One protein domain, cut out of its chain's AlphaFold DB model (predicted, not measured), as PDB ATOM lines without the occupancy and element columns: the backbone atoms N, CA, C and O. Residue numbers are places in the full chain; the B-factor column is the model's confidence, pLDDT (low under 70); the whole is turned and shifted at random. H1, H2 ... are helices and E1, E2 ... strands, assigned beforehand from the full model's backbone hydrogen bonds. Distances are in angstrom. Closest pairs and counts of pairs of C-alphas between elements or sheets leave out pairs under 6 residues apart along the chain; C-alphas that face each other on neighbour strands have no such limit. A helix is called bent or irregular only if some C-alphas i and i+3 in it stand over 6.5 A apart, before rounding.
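AT A GLANCE: This is residues 32 to 137 of the 626 residues of an uncharacterized protein of Bacteroidetes bacterium (UniProt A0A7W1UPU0). Helix H1 runs through the middle of this domain, with H2 packed across one side of it and H4 across another, while H3 folds back beside H2 as the second half of a helical hairpin. A small two-stranded hairpin, E1 and E2, packs near the first part of H1, and the loop before E1 reaches out to the end of the longest axis that lies opposite the last turn of H4. The printed part has 106 residues, with four named helices and two named strands in the order H1, H2, H3, E1, E2, H4; the sheet has the order E1 - E2 and is antiparallel, and the class is mostly helix. The whole is compact, with a radius of gyration of the C-alphas of 13.1 A and spans of 40 by 27 by 23 A.

HOW THE PARTS SIT: Start with H1, residues 37 to 50, whose centre lies 4.3 A from the mean of the C-alphas, the nearest of the elements. Go on to H2, residues 57 to 68: it touches H1 with residues 59 to 63 alone, and the closest C-alphas, those of Glu 45 and Asp 59, are 5.1 A apart. Their lines are only just about perpendicular, at 73 degrees. H3, residues 79 to 89, forms a helical hairpin with H2, at a shallow tilt of 21 degrees, opposite ways. H2 touches H3 with residues 57 to 61 alone; look at Arg 57 and Gly 86, whose C-alphas, the closest, are 5.5 A apart. H1 and H3 are close but not clearly touching, with the C-alphas of Val 38 and Tyr 82 closest at 7.1 A. Next find E1, residues 103 to 105, and E2, residues 111 to 113, an antiparallel hairpin with 141 degrees between their directions. N 104 and O 112 are 2.8 A apart, and N 112 and O 104 are 2.9 A apart, both within hydrogen-bond range. The closest C-alphas of H1 and E2, those of Glu 39 and Gly 113, are 6.1 A apart, and H3 and E1 are near each other, with 7 pairs of C-alphas within 10 A. Residues 99 to 100 pair antiparallel with residues 103 to 104 of E1. Last comes H4, residues 118 to 133, which touches H1 about perpendicular, at 75 degrees; the closest C-alphas, those of Thr 44 and Ser 120, are 4.6 A apart. H3 and H4 are apart. In H1, H2 and H3 every O i to N i+4 pair is within hydrogen-bond range; in H4 9 of 12 are.

IN THESE COORDINATES: Find C-alpha 37 at (-12.163, 49.653, 28.467); from there H1 runs 20.0 A to C-alpha 50. H2 covers 16.5 A and H3 15.4 A from first to last C-alpha. E1 begins at C-alpha 103, at (-12.692, 50.276, 40.167), and measures 7.0 A; E2 measures 7.1 A. H4 runs 24.5 A to C-alpha 133 at (0.333, 34.936, 18.826). It is irregular, with C-alphas 122 and 125 7.1 A apart, and has a kink of 36 degrees near residue 126.

THE WHOLE: Look at Lys 95 and Phe 133 for the two C-alphas farthest apart, 40.4 A. The printed part has no cut. The link from H3 to E1, residues 90 to 102, is long; those from E1 to E2 and from E2 to H4 are tight. The B-factor column gives a mean pLDDT of the printed part of 94.0, and no printed residue is under 70.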
ATOM      1  N   TYR A  32      -7.434  51.592  20.728       87.69
ATOM      2  CA  TYR A  32      -7.466  52.584  21.794       87.69
ATOM      3  C   TYR A  32      -8.487  52.170  22.867       87.69
ATOM      4  O   TYR A  32      -9.631  51.851  22.525       87.69
ATOM      5  N   PRO A  33      -8.120  52.211  24.160       88.81
ATOM      6  CA  PRO A  33      -9.009  51.905  25.275       88.81
ATOM      7  C   PRO A  33     -10.021  53.024  25.519       88.81
ATOM      8  O   PRO A  33      -9.863  53.879  26.387       88.81
ATOM      9  N   TYR A  34     -11.084  53.020  24.718       86.62
ATOM     10  CA  TYR A  34     -12.184  53.975  24.801       86.62
ATOM     11  C   TYR A  34     -13.087  53.734  26.021       86.62
ATOM     12  O   TYR A  34     -13.422  52.599  26.348       86.62
ATOM     13  N   GLY A  35     -13.593  54.812  26.628       83.56
ATOM     14  CA  GLY A  35     -14.521  54.718  27.763       83.56
ATOM     15  C   GLY A  35     -13.906  53.944  28.928       83.56
ATOM     16  O   GLY A  35     -12.783  54.251  29.336       83.56
ATOM     17  N   ASP A  36     -14.638  52.933  29.390       89.81
ATOM     18  CA  ASP A  36     -14.329  52.097  30.555       89.81
ATOM     19  C   ASP A  36     -13.523  50.835  30.178       89.81
ATOM     20  O   ASP A  36     -13.396  49.899  30.955       89.81
ATOM     21  N   ALA A  37     -12.939  50.794  28.973       92.38
ATOM     22  CA  ALA A  37     -12.163  49.653  28.467       92.38
ATOM     23  C   ALA A  37     -11.038  49.186  29.405       92.38
ATOM     24  O   ALA A  37     -10.707  48.002  29.440       92.38
ATOM     25  N   VAL A  38     -10.451  50.113  30.160       94.25
ATOM     26  CA  VAL A  38      -9.388  49.824  31.129       94.25
ATOM     27  C   VAL A  38      -9.910  48.941  32.266       94.25
ATOM     28  O   VAL A  38      -9.271  47.948  32.604       94.25
ATOM     29  N   GLU A  39     -11.112  49.230  32.773       95.56
ATOM     30  CA  GLU A  39     -11.807  48.393  33.756       95.56
ATOM     31  C   GLU A  39     -12.043  46.986  33.190       95.56
ATOM     32  O   GLU A  39     -11.589  46.002  33.773       95.56
ATOM     33  N   TYR A  40     -12.682  46.873  32.018       97.00
ATOM     34  CA  TYR A  40     -12.978  45.565  31.416       97.00
ATOM     35  C   TYR A  40     -11.724  44.743  31.124       97.00
ATOM     36  O   TYR A  40     -11.763  43.517  31.259       97.00
ATOM     37  N   THR A  41     -10.626  45.404  30.750       97.00
ATOM     38  CA  THR A  41      -9.328  44.767  30.508       97.00
ATOM     39  C   THR A  41      -8.780  44.156  31.790       97.00
ATOM     40  O   THR A  41      -8.487  42.963  31.806       97.00
ATOM     41  N   LEU A  42      -8.724  44.919  32.884       97.62
ATOM     42  CA  LEU A  42      -8.214  44.411  34.159       97.62
ATOM     43  C   LEU A  42      -9.113  43.321  34.758       97.62
ATOM     44  O   LEU A  42      -8.604  42.333  35.277       97.62
ATOM     45  N   VAL A  43     -10.437  43.428  34.612       97.81
ATOM     46  CA  VAL A  43     -11.357  42.344  35.001       97.81
ATOM     47  C   VAL A  43     -11.126  41.093  34.142       97.81
ATOM     48  O   VAL A  43     -11.191  39.977  34.649       97.81
ATOM     49  N   THR A  44     -10.839  41.245  32.844       98.44
ATOM     50  CA  THR A  44     -10.523  40.105  31.963       98.44
ATOM     51  C   THR A  44      -9.247  39.401  32.423       98.44
ATOM     52  O   THR A  44      -9.228  38.175  32.495       98.44
ATOM     53  N   GLU A  45      -8.208  40.158  32.780       98.38
ATOM     54  CA  GLU A  45      -6.965  39.599  33.323       98.38
ATOM     55  C   GLU A  45      -7.175  38.916  34.675       98.38
ATOM     56  O   GLU A  45      -6.672  37.815  34.868       98.38
ATOM     57  N   ALA A  46      -7.978  39.497  35.572       98.44
ATOM     58  CA  ALA A  46      -8.315  38.881  36.855       98.44
ATOM     59  C   ALA A  46      -8.933  37.484  36.672       98.44
ATOM     60  O   ALA A  46      -8.473  36.490  37.245       98.44
ATOM     61  N   PHE A  47      -9.909  37.364  35.768       98.56
ATOM     62  CA  PHE A  47     -10.484  36.062  35.446       98.56
ATOM     63  C   PHE A  47      -9.502  35.123  34.744       98.56
ATOM     64  O   PHE A  47      -9.559  33.919  34.986       98.56
ATOM     65  N   TYR A  48      -8.618  35.646  33.893       98.38
ATOM     66  CA  TYR A  48      -7.606  34.842  33.210       98.38
ATOM     67  C   TYR A  48      -6.583  34.252  34.191       98.38
ATOM     68  O   TYR A  48      -6.224  33.083  34.074       98.38
ATOM     69  N   ASN A  49      -6.153  35.038  35.178       98.00
ATOM     70  CA  ASN A  49      -5.091  34.661  36.106       98.00
ATOM     71  C   ASN A  49      -5.584  33.794  37.264       98.00
ATOM     72  O   ASN A  49      -4.884  32.873  37.686       98.00
ATOM     73  N   HIS A  50      -6.759  34.099  37.821       97.62
ATOM     74  CA  HIS A  50      -7.209  33.470  39.067       97.62
ATOM     75  C   HIS A  50      -8.725  33.226  39.147       97.62
ATOM     76  O   HIS A  50      -9.229  32.866  40.210       97.62
ATOM     77  N   PHE A  51      -9.445  33.325  38.021       96.69
ATOM     78  CA  PHE A  51     -10.876  33.002  37.897       96.69
ATOM     79  C   PHE A  51     -11.803  33.757  38.872       96.69
ATOM     80  O   PHE A  51     -12.872  33.259  39.231       96.69
ATOM     81  N   SER A  52     -11.430  34.977  39.261       96.94
ATOM     82  CA  SER A  52     -12.239  35.868  40.099       96.94
ATOM     83  C   SER A  52     -12.376  37.258  39.470       96.94
ATOM     84  O   SER A  52     -11.582  37.649  38.621       96.94
ATOM     85  N   ALA A  53     -13.380  38.016  39.919       96.81
ATOM     86  CA  ALA A  53     -13.560  39.429  39.573       96.81
ATOM     87  C   ALA A  53     -12.724  40.385  40.450       96.81
ATOM     88  O   ALA A  53     -12.770  41.592  40.227       96.81
ATOM     89  N   ASP A  54     -12.023  39.852  41.456       97.19
ATOM     90  CA  ASP A  54     -11.107  40.583  42.340       97.19
ATOM     91  C   ASP A  54      -9.864  41.039  41.565       97.19
ATOM     92  O   ASP A  54      -9.041  40.215  41.173       97.19
ATOM     93  N   ILE A  55      -9.735  42.341  41.329       97.75
ATOM     94  CA  ILE A  55      -8.639  42.903  40.540       97.75
ATOM     95  C   ILE A  55      -7.425  43.143  41.435       97.75
ATOM     96  O   ILE A  55      -7.472  43.931  42.382       97.75
ATOM     97  N   ARG A  56      -6.305  42.521  41.073       96.81
ATOM     98  CA  ARG A  56      -5.044  42.563  41.814       96.81
ATOM     99  C   ARG A  56      -3.934  43.198  40.991       96.81
ATOM    100  O   ARG A  56      -3.990  43.262  39.763       96.81
ATOM    101  N   ARG A  57      -2.847  43.559  41.672       96.38
ATOM    102  CA  ARG A  57      -1.618  44.045  41.034       96.38
ATOM    103  C   ARG A  57      -1.081  43.093  39.964       96.38
ATOM    104  O   ARG A  57      -0.684  43.541  38.890       96.38
ATOM    105  N   SER A  58      -1.155  41.785  40.219       97.31
ATOM    106  CA  SER A  58      -0.755  40.741  39.269       97.31
ATOM    107  C   SER A  58      -1.514  40.800  37.940       97.31
ATOM    108  O   SER A  58      -0.985  40.372  36.917       97.31
ATOM    109  N   ASP A  59      -2.739  41.329  37.933       98.06
ATOM    110  CA  ASP A  59      -3.584  41.406  36.740       98.06
ATOM    111  C   ASP A  59      -3.154  42.564  35.834       98.06
ATOM    112  O   ASP A  59      -3.028  42.396  34.620       98.06
ATOM    113  N   TYR A  60      -2.811  43.709  36.433       97.19
ATOM    114  CA  TYR A  60      -2.133  44.804  35.734       97.19
ATOM    115  C   TYR A  60      -0.770  44.355  35.179       97.19
ATOM    116  O   TYR A  60      -0.465  44.610  34.013       97.19
ATOM    117  N   GLU A  61       0.037  43.646  35.975       97.81
ATOM    118  CA  GLU A  61       1.356  43.164  35.544       97.81
ATOM    119  C   GLU A  61       1.249  42.139  34.410       97.81
ATOM    120  O   GLU A  61       2.045  42.167  33.469       97.81
ATOM    121  N   SER A  62       0.233  41.273  34.458       97.62
ATOM    122  CA  SER A  62      -0.083  40.341  33.378       97.62
ATOM    123  C   SER A  62      -0.417  41.072  32.077       97.62
ATOM    124  O   SER A  62       0.193  40.776  31.045       97.62
ATOM    125  N   PHE A  63      -1.309  42.068  32.133       97.88
ATOM    126  CA  PHE A  63      -1.650  42.888  30.970       97.88
ATOM    127  C   PHE A  63      -0.425  43.594  30.390       97.88
ATOM    128  O   PHE A  63      -0.183  43.527  29.184       97.88
ATOM    129  N   ARG A  64       0.353  44.264  31.247       97.69
ATOM    130  CA  ARG A  64       1.541  45.017  30.840       97.69
ATOM    131  C   ARG A  64       2.555  44.113  30.147       97.69
ATOM    132  O   ARG A  64       2.988  44.437  29.047       97.69
ATOM    133  N   ARG A  65       2.868  42.961  30.744       97.31
ATOM    134  CA  ARG A  65       3.777  41.971  30.156       97.31
ATOM    135  C   ARG A  65       3.297  41.512  28.782       97.31
ATOM    136  O   ARG A  65       4.101  41.429  27.863       97.31
ATOM    137  N   LEU A  66       2.003  41.221  28.628       96.94
ATOM    138  CA  LEU A  66       1.446  40.832  27.331       96.94
ATOM    139  C   LEU A  66       1.533  41.976  26.309       96.94
ATOM    140  O   LEU A  66       1.850  41.737  25.147       96.94
ATOM    141  N   PHE A  67       1.287  43.219  26.726       96.94
ATOM    142  CA  PHE A  67       1.441  44.385  25.858       96.94
ATOM    143  C   PHE A  67       2.892  44.525  25.373       96.94
ATOM    144  O   PHE A  67       3.125  44.668  24.170       96.94
ATOM    145  N   GLU A  68       3.848  44.368  26.293       96.50
ATOM    146  CA  GLU A  68       5.296  44.438  26.064       96.50
ATOM    147  C   GLU A  68       5.842  43.352  25.116       96.50
ATOM    148  O   GLU A  68       6.909  43.538  24.532       96.50
ATOM    149  N   LEU A  69       5.101  42.260  24.872       94.62
ATOM    150  CA  LEU A  69       5.449  41.280  23.827       94.62
ATOM    151  C   LEU A  69       5.290  41.836  22.403       94.62
ATOM    152  O   LEU A  69       5.901  41.317  21.472       94.62
ATOM    153  N   SER A  70       4.454  42.863  22.226       91.56
ATOM    154  CA  SER A  70       4.067  43.394  20.912       91.56
ATOM    155  C   SER A  70       4.474  44.853  20.684       91.56
ATOM    156  O   SER A  70       4.748  45.243  19.550       91.56
ATOM    157  N   ASN A  71       4.528  45.657  21.746       93.00
ATOM    158  CA  ASN A  71       4.733  47.104  21.704       93.00
ATOM    159  C   ASN A  71       5.475  47.573  22.959       93.00
ATOM    160  O   ASN A  71       5.413  46.918  23.992       93.00
ATOM    161  N   LYS A  72       6.134  48.735  22.922       92.69
ATOM    162  CA  LYS A  72       6.708  49.324  24.150       92.69
ATOM    163  C   LYS A  72       5.596  49.852  25.054       92.69
ATOM    164  O   LYS A  72       4.621  50.389  24.536       92.69
ATOM    165  N   TRP A  73       5.725  49.765  26.381       93.12
ATOM    166  CA  TRP A  73       4.665  50.212  27.301       93.12
ATOM    167  C   TRP A  73       4.254  51.674  27.077       93.12
ATOM    168  O   TRP A  73       3.073  52.003  27.125       93.12
ATOM    169  N   GLU A  74       5.208  52.537  26.733       87.50
ATOM    170  CA  GLU A  74       4.989  53.957  26.448       87.50
ATOM    171  C   GLU A  74       4.150  54.198  25.182       87.50
ATOM    172  O   GLU A  74       3.581  55.274  25.012       87.50
ATOM    173  N   GLU A  75       4.043  53.204  24.296       85.25
ATOM    174  CA  GLU A  75       3.168  53.243  23.121       85.25
ATOM    175  C   GLU A  75       1.702  52.949  23.486       85.25
ATOM    176  O   GLU A  75       0.809  53.147  22.657       85.25
ATOM    177  N   ASN A  76       1.413  52.506  24.717       88.88
ATOM    178  CA  ASN A  76       0.040  52.375  25.191       88.88
ATOM    179  C   ASN A  76      -0.563  53.773  25.428       88.88
ATOM    180  O   ASN A  76      -0.122  54.501  26.322       88.88
ATOM    181  N   PRO A  77      -1.645  54.144  24.718       83.06
ATOM    182  CA  PRO A  77      -2.237  55.479  24.812       83.06
ATOM    183  C   PRO A  77      -2.837  55.814  26.189       83.06
ATOM    184  O   PRO A  77      -3.210  56.961  26.429       83.06
ATOM    185  N   ARG A  78      -2.971  54.830  27.089       88.81
ATOM    186  CA  ARG A  78      -3.401  55.021  28.481       88.81
ATOM    187  C   ARG A  78      -2.445  54.386  29.498       88.81
ATOM    188  O   ARG A  78      -2.890  54.062  30.595       88.81
ATOM    189  N   ALA A  79      -1.159  54.237  29.166       88.81
ATOM    190  CA  ALA A  79      -0.133  53.663  30.048       88.81
ATOM    191  C   ALA A  79      -0.199  54.221  31.483       88.81
ATOM    192  O   ALA A  79      -0.441  53.476  32.426       88.81
ATOM    193  N   ALA A  80      -0.127  55.549  31.627       84.75
ATOM    194  CA  ALA A  80      -0.141  56.219  32.930       84.75
ATOM    195  C   ALA A  80      -1.401  55.923  33.764       84.75
ATOM    196  O   ALA A  80      -1.332  55.823  34.983       84.75
ATOM    197  N   PHE A  81      -2.552  55.758  33.110       87.81
ATOM    198  CA  PHE A  81      -3.804  55.452  33.796       87.81
ATOM    199  C   PHE A  81      -3.875  53.981  34.229       87.81
ATOM    200  O   PHE A  81      -4.373  53.681  35.309       87.81
ATOM    201  N   TYR A  82      -3.331  53.057  33.429       93.19
ATOM    202  CA  TYR A  82      -3.126  51.675  33.874       93.19
ATOM    203  C   TYR A  82      -2.157  51.609  35.058       93.19
ATOM    204  O   TYR A  82      -2.422  50.871  36.002       93.19
ATOM    205  N   ASP A  83      -1.074  52.390  35.031       91.69
ATOM    206  CA  ASP A  83      -0.099  52.449  36.123       91.69
ATOM    207  C   ASP A  83      -0.753  52.958  37.417       91.69
ATOM    208  O   ASP A  83      -0.611  52.325  38.462       91.69
ATOM    209  N   GLU A  84      -1.539  54.039  37.342       91.69
ATOM    210  CA  GLU A  84      -2.332  54.566  38.463       91.69
ATOM    211  C   GLU A  84      -3.253  53.498  39.067       91.69
ATOM    212  O   GLU A  84      -3.261  53.299  40.284       91.69
ATOM    213  N   LEU A  85      -3.987  52.759  38.228       92.94
ATOM    214  CA  LEU A  85      -4.848  51.673  38.699       92.94
ATOM    215  C   LEU A  85      -4.052  50.510  39.293       92.94
ATOM    216  O   LEU A  85      -4.471  49.943  40.298       92.94
ATOM    217  N   GLY A  86      -2.890  50.187  38.726       93.06
ATOM    218  CA  GLY A  86      -1.980  49.197  39.288       93.06
ATOM    219  C   GLY A  86      -1.471  49.596  40.675       93.06
ATOM    220  O   GLY A  86      -1.285  48.729  41.524       93.06
ATOM    221  N   TYR A  87      -1.231  50.882  40.942       91.50
ATOM    222  CA  TYR A  87      -0.900  51.349  42.296       91.50
ATOM    223  C   TYR A  87      -2.120  51.319  43.215       91.50
ATOM    224  O   TYR A  87      -2.023  50.947  44.384       91.50
ATOM    225  N   TYR A  88      -3.292  51.665  42.684       92.50
ATOM    226  CA  TYR A  88      -4.540  51.606  43.431       92.50
ATOM    227  C   TYR A  88      -4.878  50.182  43.899       92.50
ATOM    228  O   TYR A  88      -5.379  50.013  45.013       92.50
ATOM    229  N   THR A  89      -4.567  49.147  43.114       91.50
ATOM    230  CA  THR A  89      -4.804  47.751  43.516       91.50
ATOM    231  C   THR A  89      -3.979  47.304  44.724       91.50
ATOM    232  O   THR A  89      -4.434  46.424  45.447       91.50
ATOM    233  N   ASP A  90      -2.834  47.939  45.000       89.69
ATOM    234  CA  ASP A  90      -2.007  47.648  46.185       89.69
ATOM    235  C   ASP A  90      -2.469  48.403  47.443       89.69
ATOM    236  O   ASP A  90      -2.003  48.138  48.551       89.69
ATOM    237  N   SER A  91      -3.390  49.362  47.300       88.00
ATOM    238  CA  SER A  91      -3.855  50.169  48.428       88.00
ATOM    239  C   SER A  91      -4.770  49.366  49.364       88.00
ATOM    240  O   SER A  91      -5.867  48.935  48.989       88.00
ATOM    241  N   THR A  92      -4.321  49.185  50.610       84.56
ATOM    242  CA  THR A  92      -5.051  48.442  51.654       84.56
ATOM    243  C   THR A  92      -5.826  49.342  52.616       84.56
ATOM    244  O   THR A  92      -6.811  48.897  53.196       84.56
ATOM    245  N   ASP A  93      -5.420  50.605  52.782       82.69
ATOM    246  CA  ASP A  93      -6.092  51.585  53.653       82.69
ATOM    247  C   ASP A  93      -7.068  52.460  52.855       82.69
ATOM    248  O   ASP A  93      -6.904  53.670  52.697       82.69
ATOM    249  N   VAL A  94      -8.069  51.815  52.257       85.12
ATOM    250  CA  VAL A  94      -9.093  52.489  51.456       85.12
ATOM    251  C   VAL A  94     -10.479  52.166  51.974       85.12
ATOM    252  O   VAL A  94     -10.798  51.038  52.341       85.12
ATOM    253  N   LYS A  95     -11.319  53.198  52.015       90.56
ATOM    254  CA  LYS A  95     -12.687  53.089  52.519       90.56
ATOM    255  C   LYS A  95     -13.571  52.333  51.526       90.56
ATOM    256  O   LYS A  95     -13.349  52.391  50.318       90.56
ATOM    257  N   LEU A  96     -14.625  51.704  52.042       92.19
ATOM    258  CA  LEU A  96     -15.719  51.168  51.231       92.19
ATOM    259  C   LEU A  96     -16.216  52.238  50.238       92.19
ATOM    260  O   LEU A  96     -16.385  53.398  50.617       92.19
ATOM    261  N   PHE A  97     -16.451  51.841  48.985       91.88
ATOM    262  CA  PHE A  97     -16.813  52.717  47.858       91.88
ATOM    263  C   PHE A  97     -15.757  53.746  47.439       91.88
ATOM    264  O   PHE A  97     -16.015  54.526  46.522       91.88
ATOM    265  N   HIS A  98     -14.560  53.749  48.031       91.69
ATOM    266  CA  HIS A  98     -13.455  54.471  47.419       91.69
ATOM    267  C   HIS A  98     -13.203  53.874  46.031       91.69
ATOM    268  O   HIS A  98     -13.207  52.648  45.880       91.69
ATOM    269  N   GLY A  99     -13.018  54.717  45.017       90.12
ATOM    270  CA  GLY A  99     -12.861  54.238  43.655       90.12
ATOM    271  C   GLY A  99     -12.089  55.180  42.747       90.12
ATOM    272  O   GLY A  99     -12.166  56.398  42.884       90.12
ATOM    273  N   ILE A 100     -11.345  54.580  41.821       90.12
ATOM    274  CA  ILE A 100     -10.547  55.251  40.793       90.12
ATOM    275  C   ILE A 100     -10.807  54.518  39.481       90.12
ATOM    276  O   ILE A 100     -10.787  53.290  39.431       90.12
ATOM    277  N   GLY A 101     -11.098  55.267  38.418       84.19
ATOM    278  CA  GLY A 101     -11.183  54.719  37.063       84.19
ATOM    279  C   GLY A 101     -12.188  53.586  36.848       84.19
ATOM    280  O   GLY A 101     -11.938  52.713  36.023       84.19
ATOM    281  N   GLY A 102     -13.301  53.586  37.586       90.62
ATOM    282  CA  GLY A 102     -14.331  52.544  37.507       90.62
ATOM    283  C   GLY A 102     -14.103  51.354  38.445       90.62
ATOM    284  O   GLY A 102     -14.990  50.516  38.568       90.62
ATOM    285  N   LEU A 103     -12.973  51.296  39.157       95.06
ATOM    286  CA  LEU A 103     -12.692  50.276  40.167       95.06
ATOM    287  C   LEU A 103     -13.077  50.791  41.550       95.06
ATOM    288  O   LEU A 103     -12.719  51.910  41.912       95.06
ATOM    289  N   PHE A 104     -13.744  49.964  42.349       95.94
ATOM    290  CA  PHE A 104     -14.228  50.308  43.682       95.94
ATOM    291  C   PHE A 104     -13.759  49.299  44.726       95.94
ATOM    292  O   PHE A 104     -13.712  48.098  44.461       95.94
ATOM    293  N   SER A 105     -13.429  49.802  45.916       95.94
ATOM    294  CA  SER A 105     -13.039  48.987  47.068       95.94
ATOM    295  C   SER A 105     -14.255  48.534  47.866       95.94
ATOM    296  O   SER A 105     -15.103  49.356  48.228       95.94
ATOM    297  N   ASP A 106     -14.320  47.238  48.158       95.62
ATOM    298  CA  ASP A 106     -15.286  46.668  49.093       95.62
ATOM    299  C   ASP A 106     -14.864  46.885  50.563       95.62
ATOM    300  O   ASP A 106     -13.870  47.558  50.857       95.62
ATOM    301  N   ALA A 107     -15.629  46.337  51.512       92.62
ATOM    302  CA  ALA A 107     -15.353  46.487  52.946       92.62
ATOM    303  C   ALA A 107     -14.062  45.779  53.411       92.62
ATOM    304  O   ALA A 107     -13.580  46.048  54.510       92.62
ATOM    305  N   HIS A 108     -13.507  44.890  52.586       93.56
ATOM    306  CA  HIS A 108     -12.266  44.156  52.822       93.56
ATOM    307  C   HIS A 108     -11.095  44.714  51.999       93.56
ATOM    308  O   HIS A 108     -10.055  44.068  51.903       93.56
ATOM    309  N   ALA A 109     -11.258  45.904  51.407       93.31
ATOM    310  CA  ALA A 109     -10.316  46.522  50.475       93.31
ATOM    311  C   ALA A 109     -10.057  45.701  49.192       93.31
ATOM    312  O   ALA A 109      -9.107  45.989  48.461       93.31
ATOM    313  N   THR A 110     -10.926  44.748  48.860       95.69
ATOM    314  CA  THR A 110     -10.910  44.023  47.581       95.69
ATOM    315  C   THR A 110     -11.426  44.934  46.470       95.69
ATOM    316  O   THR A 110     -12.339  45.731  46.706       95.69
ATOM    317  N   LYS A 111     -10.860  44.852  45.262       96.88
ATOM    318  CA  LYS A 111     -11.175  45.783  44.167       96.88
ATOM    319  C   LYS A 111     -12.052  45.115  43.112       96.88
ATOM    320  O   LYS A 111     -11.691  44.075  42.575       96.88
ATOM    321  N   TYR A 112     -13.170  45.749  42.766       97.19
ATOM    322  CA  TYR A 112     -14.085  45.270  41.725       97.19
ATOM    323  C   TYR A 112     -14.438  46.374  40.735       97.19
ATOM    324  O   TYR A 112     -14.474  47.551  41.093       97.19
ATOM    325  N   GLY A 113     -14.752  45.987  39.500       95.88
ATOM    326  CA  GLY A 113     -15.338  46.890  38.513       95.88
ATOM    327  C   GLY A 113     -16.744  47.363  38.904       95.88
ATOM    328  O   GLY A 113     -17.514  46.643  39.553       95.88
ATOM    329  N   CYS A 114     -17.098  48.581  38.500       94.06
ATOM    330  CA  CYS A 114     -18.445  49.124  38.653       94.06
ATOM    331  C   CYS A 114     -19.453  48.506  37.680       94.06
ATOM    332  O   CYS A 114     -20.661  48.575  37.936       94.06
ATOM    333  N   HIS A 115     -18.963  47.866  36.616       94.88
ATOM    334  CA  HIS A 115     -19.730  47.066  35.675       94.88
ATOM    335  C   HIS A 115     -19.626  45.573  35.989       94.88
ATOM    336  O   HIS A 115     -18.648  45.077  36.554       94.88
ATOM    337  N   PHE A 116     -20.680  44.828  35.649       96.69
ATOM    338  CA  PHE A 116     -20.719  43.400  35.933       96.69
ATOM    339  C   PHE A 116     -19.762  42.650  34.997       96.69
ATOM    340  O   PHE A 116     -19.625  42.984  33.824       96.69
ATOM    341  N   PHE A 117     -19.125  41.582  35.461       96.81
ATOM    342  CA  PHE A 117     -17.968  41.006  34.766       96.81
ATOM    343  C   PHE A 117     -18.272  40.086  33.567       96.81
ATOM    344  O   PHE A 117     -17.344  39.581  32.936       96.81
ATOM    345  N   LEU A 118     -19.544  39.817  33.225       96.88
ATOM    346  CA  LEU A 118     -19.870  38.814  32.194       96.88
ATOM    347  C   LEU A 118     -19.190  39.092  30.840       96.88
ATOM    348  O   LEU A 118     -18.749  38.159  30.178       96.88
ATOM    349  N   TYR A 119     -19.104  40.350  30.408       97.44
ATOM    350  CA  TYR A 119     -18.440  40.671  29.146       97.44
ATOM    351  C   TYR A 119     -16.937  40.376  29.204       97.44
ATOM    352  O   TYR A 119     -16.424  39.737  28.292       97.44
ATOM    353  N   SER A 120     -16.261  40.729  30.301       97.81
ATOM    354  CA  SER A 120     -14.852  40.380  30.536       97.81
ATOM    355  C   SER A 120     -14.610  38.869  30.502       97.81
ATOM    356  O   SER A 120     -13.660  38.412  29.874       97.81
ATOM    357  N   LEU A 121     -15.520  38.067  31.063       97.12
ATOM    358  CA  LEU A 121     -15.455  36.604  30.951       97.12
ATOM    359  C   LEU A 121     -15.504  36.107  29.499       97.12
ATOM    360  O   LEU A 121     -14.815  35.153  29.140       97.12
ATOM    361  N   LEU A 122     -16.303  36.746  28.643       97.50
ATOM    362  CA  LEU A 122     -16.395  36.375  27.227       97.50
ATOM    363  C   LEU A 122     -15.131  36.730  26.432       97.50
ATOM    364  O   LEU A 122     -14.948  36.202  25.337       97.50
ATOM    365  N   ASN A 123     -14.253  37.575  26.980       98.19
ATOM    366  CA  ASN A 123     -12.988  37.953  26.356       98.19
ATOM    367  C   ASN A 123     -11.851  36.949  26.609       98.19
ATOM    368  O   ASN A 123     -10.855  36.983  25.885       98.19
ATOM    369  N   LEU A 124     -11.999  36.017  27.561       98.25
ATOM    370  CA  LEU A 124     -10.954  35.042  27.911       98.25
ATOM    371  C   LEU A 124     -10.422  34.227  26.716       98.25
ATOM    372  O   LEU A 124      -9.201  34.087  26.604       98.25
ATOM    373  N   PRO A 125     -11.259  33.727  25.778       97.94
ATOM    374  CA  PRO A 125     -10.745  33.002  24.619       97.94
ATOM    375  C   PRO A 125      -9.842  33.870  23.737       97.94
ATOM    376  O   PRO A 125      -8.796  33.411  23.288       97.94
ATOM    377  N   MET A 126     -10.215  35.133  23.502       97.75
ATOM    378  CA  MET A 126      -9.411  36.043  22.678       97.75
ATOM    379  C   MET A 126      -8.168  36.537  23.417       97.75
ATOM    380  O   MET A 126      -7.138  36.748  22.781       97.75
ATOM    381  N   ARG A 127      -8.215  36.638  24.750       97.75
ATOM    382  CA  ARG A 127      -7.030  36.861  25.584       97.75
ATOM    383  C   ARG A 127      -6.018  35.721  25.446       97.75
ATOM    384  O   ARG A 127      -4.835  35.993  25.254       97.75
ATOM    385  N   ALA A 128      -6.461  34.464  25.469       97.56
ATOM    386  CA  ALA A 128      -5.578  33.315  25.242       97.56
ATOM    387  C   ALA A 128      -4.965  33.324  23.827       97.56
ATOM    388  O   ALA A 128      -3.775  33.062  23.661       97.56
ATOM    389  N   VAL A 129      -5.759  33.674  22.807       96.50
ATOM    390  CA  VAL A 129      -5.273  33.825  21.424       96.50
ATOM    391  C   VAL A 129      -4.228  34.938  21.319       96.50
ATOM    392  O   VAL A 129      -3.196  34.732  20.688       96.50
ATOM    393  N   CYS A 130      -4.450  36.094  21.950       95.25
ATOM    394  CA  CYS A 130      -3.497  37.204  21.874       95.25
ATOM    395  C   CYS A 130      -2.141  36.852  22.491       95.25
ATOM    396  O   CYS A 130      -1.124  37.199  21.904       95.25
ATOM    397  N   GLU A 131      -2.104  36.112  23.601       95.50
ATOM    398  CA  GLU A 131      -0.841  35.619  24.173       95.50
ATOM    399  C   GLU A 131      -0.151  34.598  23.268       95.50
ATOM    400  O   GLU A 131       1.040  34.731  22.996       95.50
ATOM    401  N   MET A 132      -0.901  33.641  22.715       96.88
ATOM    402  CA  MET A 132      -0.352  32.613  21.823       96.88
ATOM    403  C   MET A 132       0.344  33.201  20.586       96.88
ATOM    404  O   MET A 132       1.351  32.661  20.135       96.88
ATOM    405  N   PHE A 133      -0.189  34.295  20.038       96.31
ATOM    406  CA  PHE A 133       0.333  34.936  18.826       96.31
ATOM    407  C   PHE A 133       1.071  36.253  19.088       96.31
ATOM    408  O   PHE A 133       1.477  36.910  18.133       96.31
ATOM    409  N   SER A 134       1.249  36.643  20.357       95.25
ATOM    410  CA  SER A 134       1.838  37.935  20.747       95.25
ATOM    411  C   SER A 134       1.176  39.129  20.041       95.25
ATOM    412  O   SER A 134       1.836  40.065  19.592       95.25
ATOM    413  N   PHE A 135      -0.151  39.085  19.896       94.62
ATOM    414  CA  PHE A 135      -0.915  40.219  19.387       94.62
ATOM    415  C   PHE A 135      -1.081  41.282  20.466       94.62
ATOM    416  O   PHE A 135      -1.161  40.967  21.654       94.62
ATOM    417  N   ASN A 136      -1.219  42.536  20.032       94.31
ATOM    418  CA  ASN A 136      -1.506  43.639  20.938       94.31
ATOM    419  C   ASN A 136      -2.786  43.332  21.749       94.31
ATOM    420  O   ASN A 136      -3.854  43.149  21.151       94.31
ATOM    421  N   PRO A 137      -2.724  43.290  23.093       95.62
ATOM    422  CA  PRO A 137      -3.851  42.860  23.918       95.62
ATOM    423  C   PRO A 137      -5.041  43.826  23.883       95.62
ATOM    424  O   PRO A 137      -6.160  43.446  24.222       95.62
TER     425      PRO A 137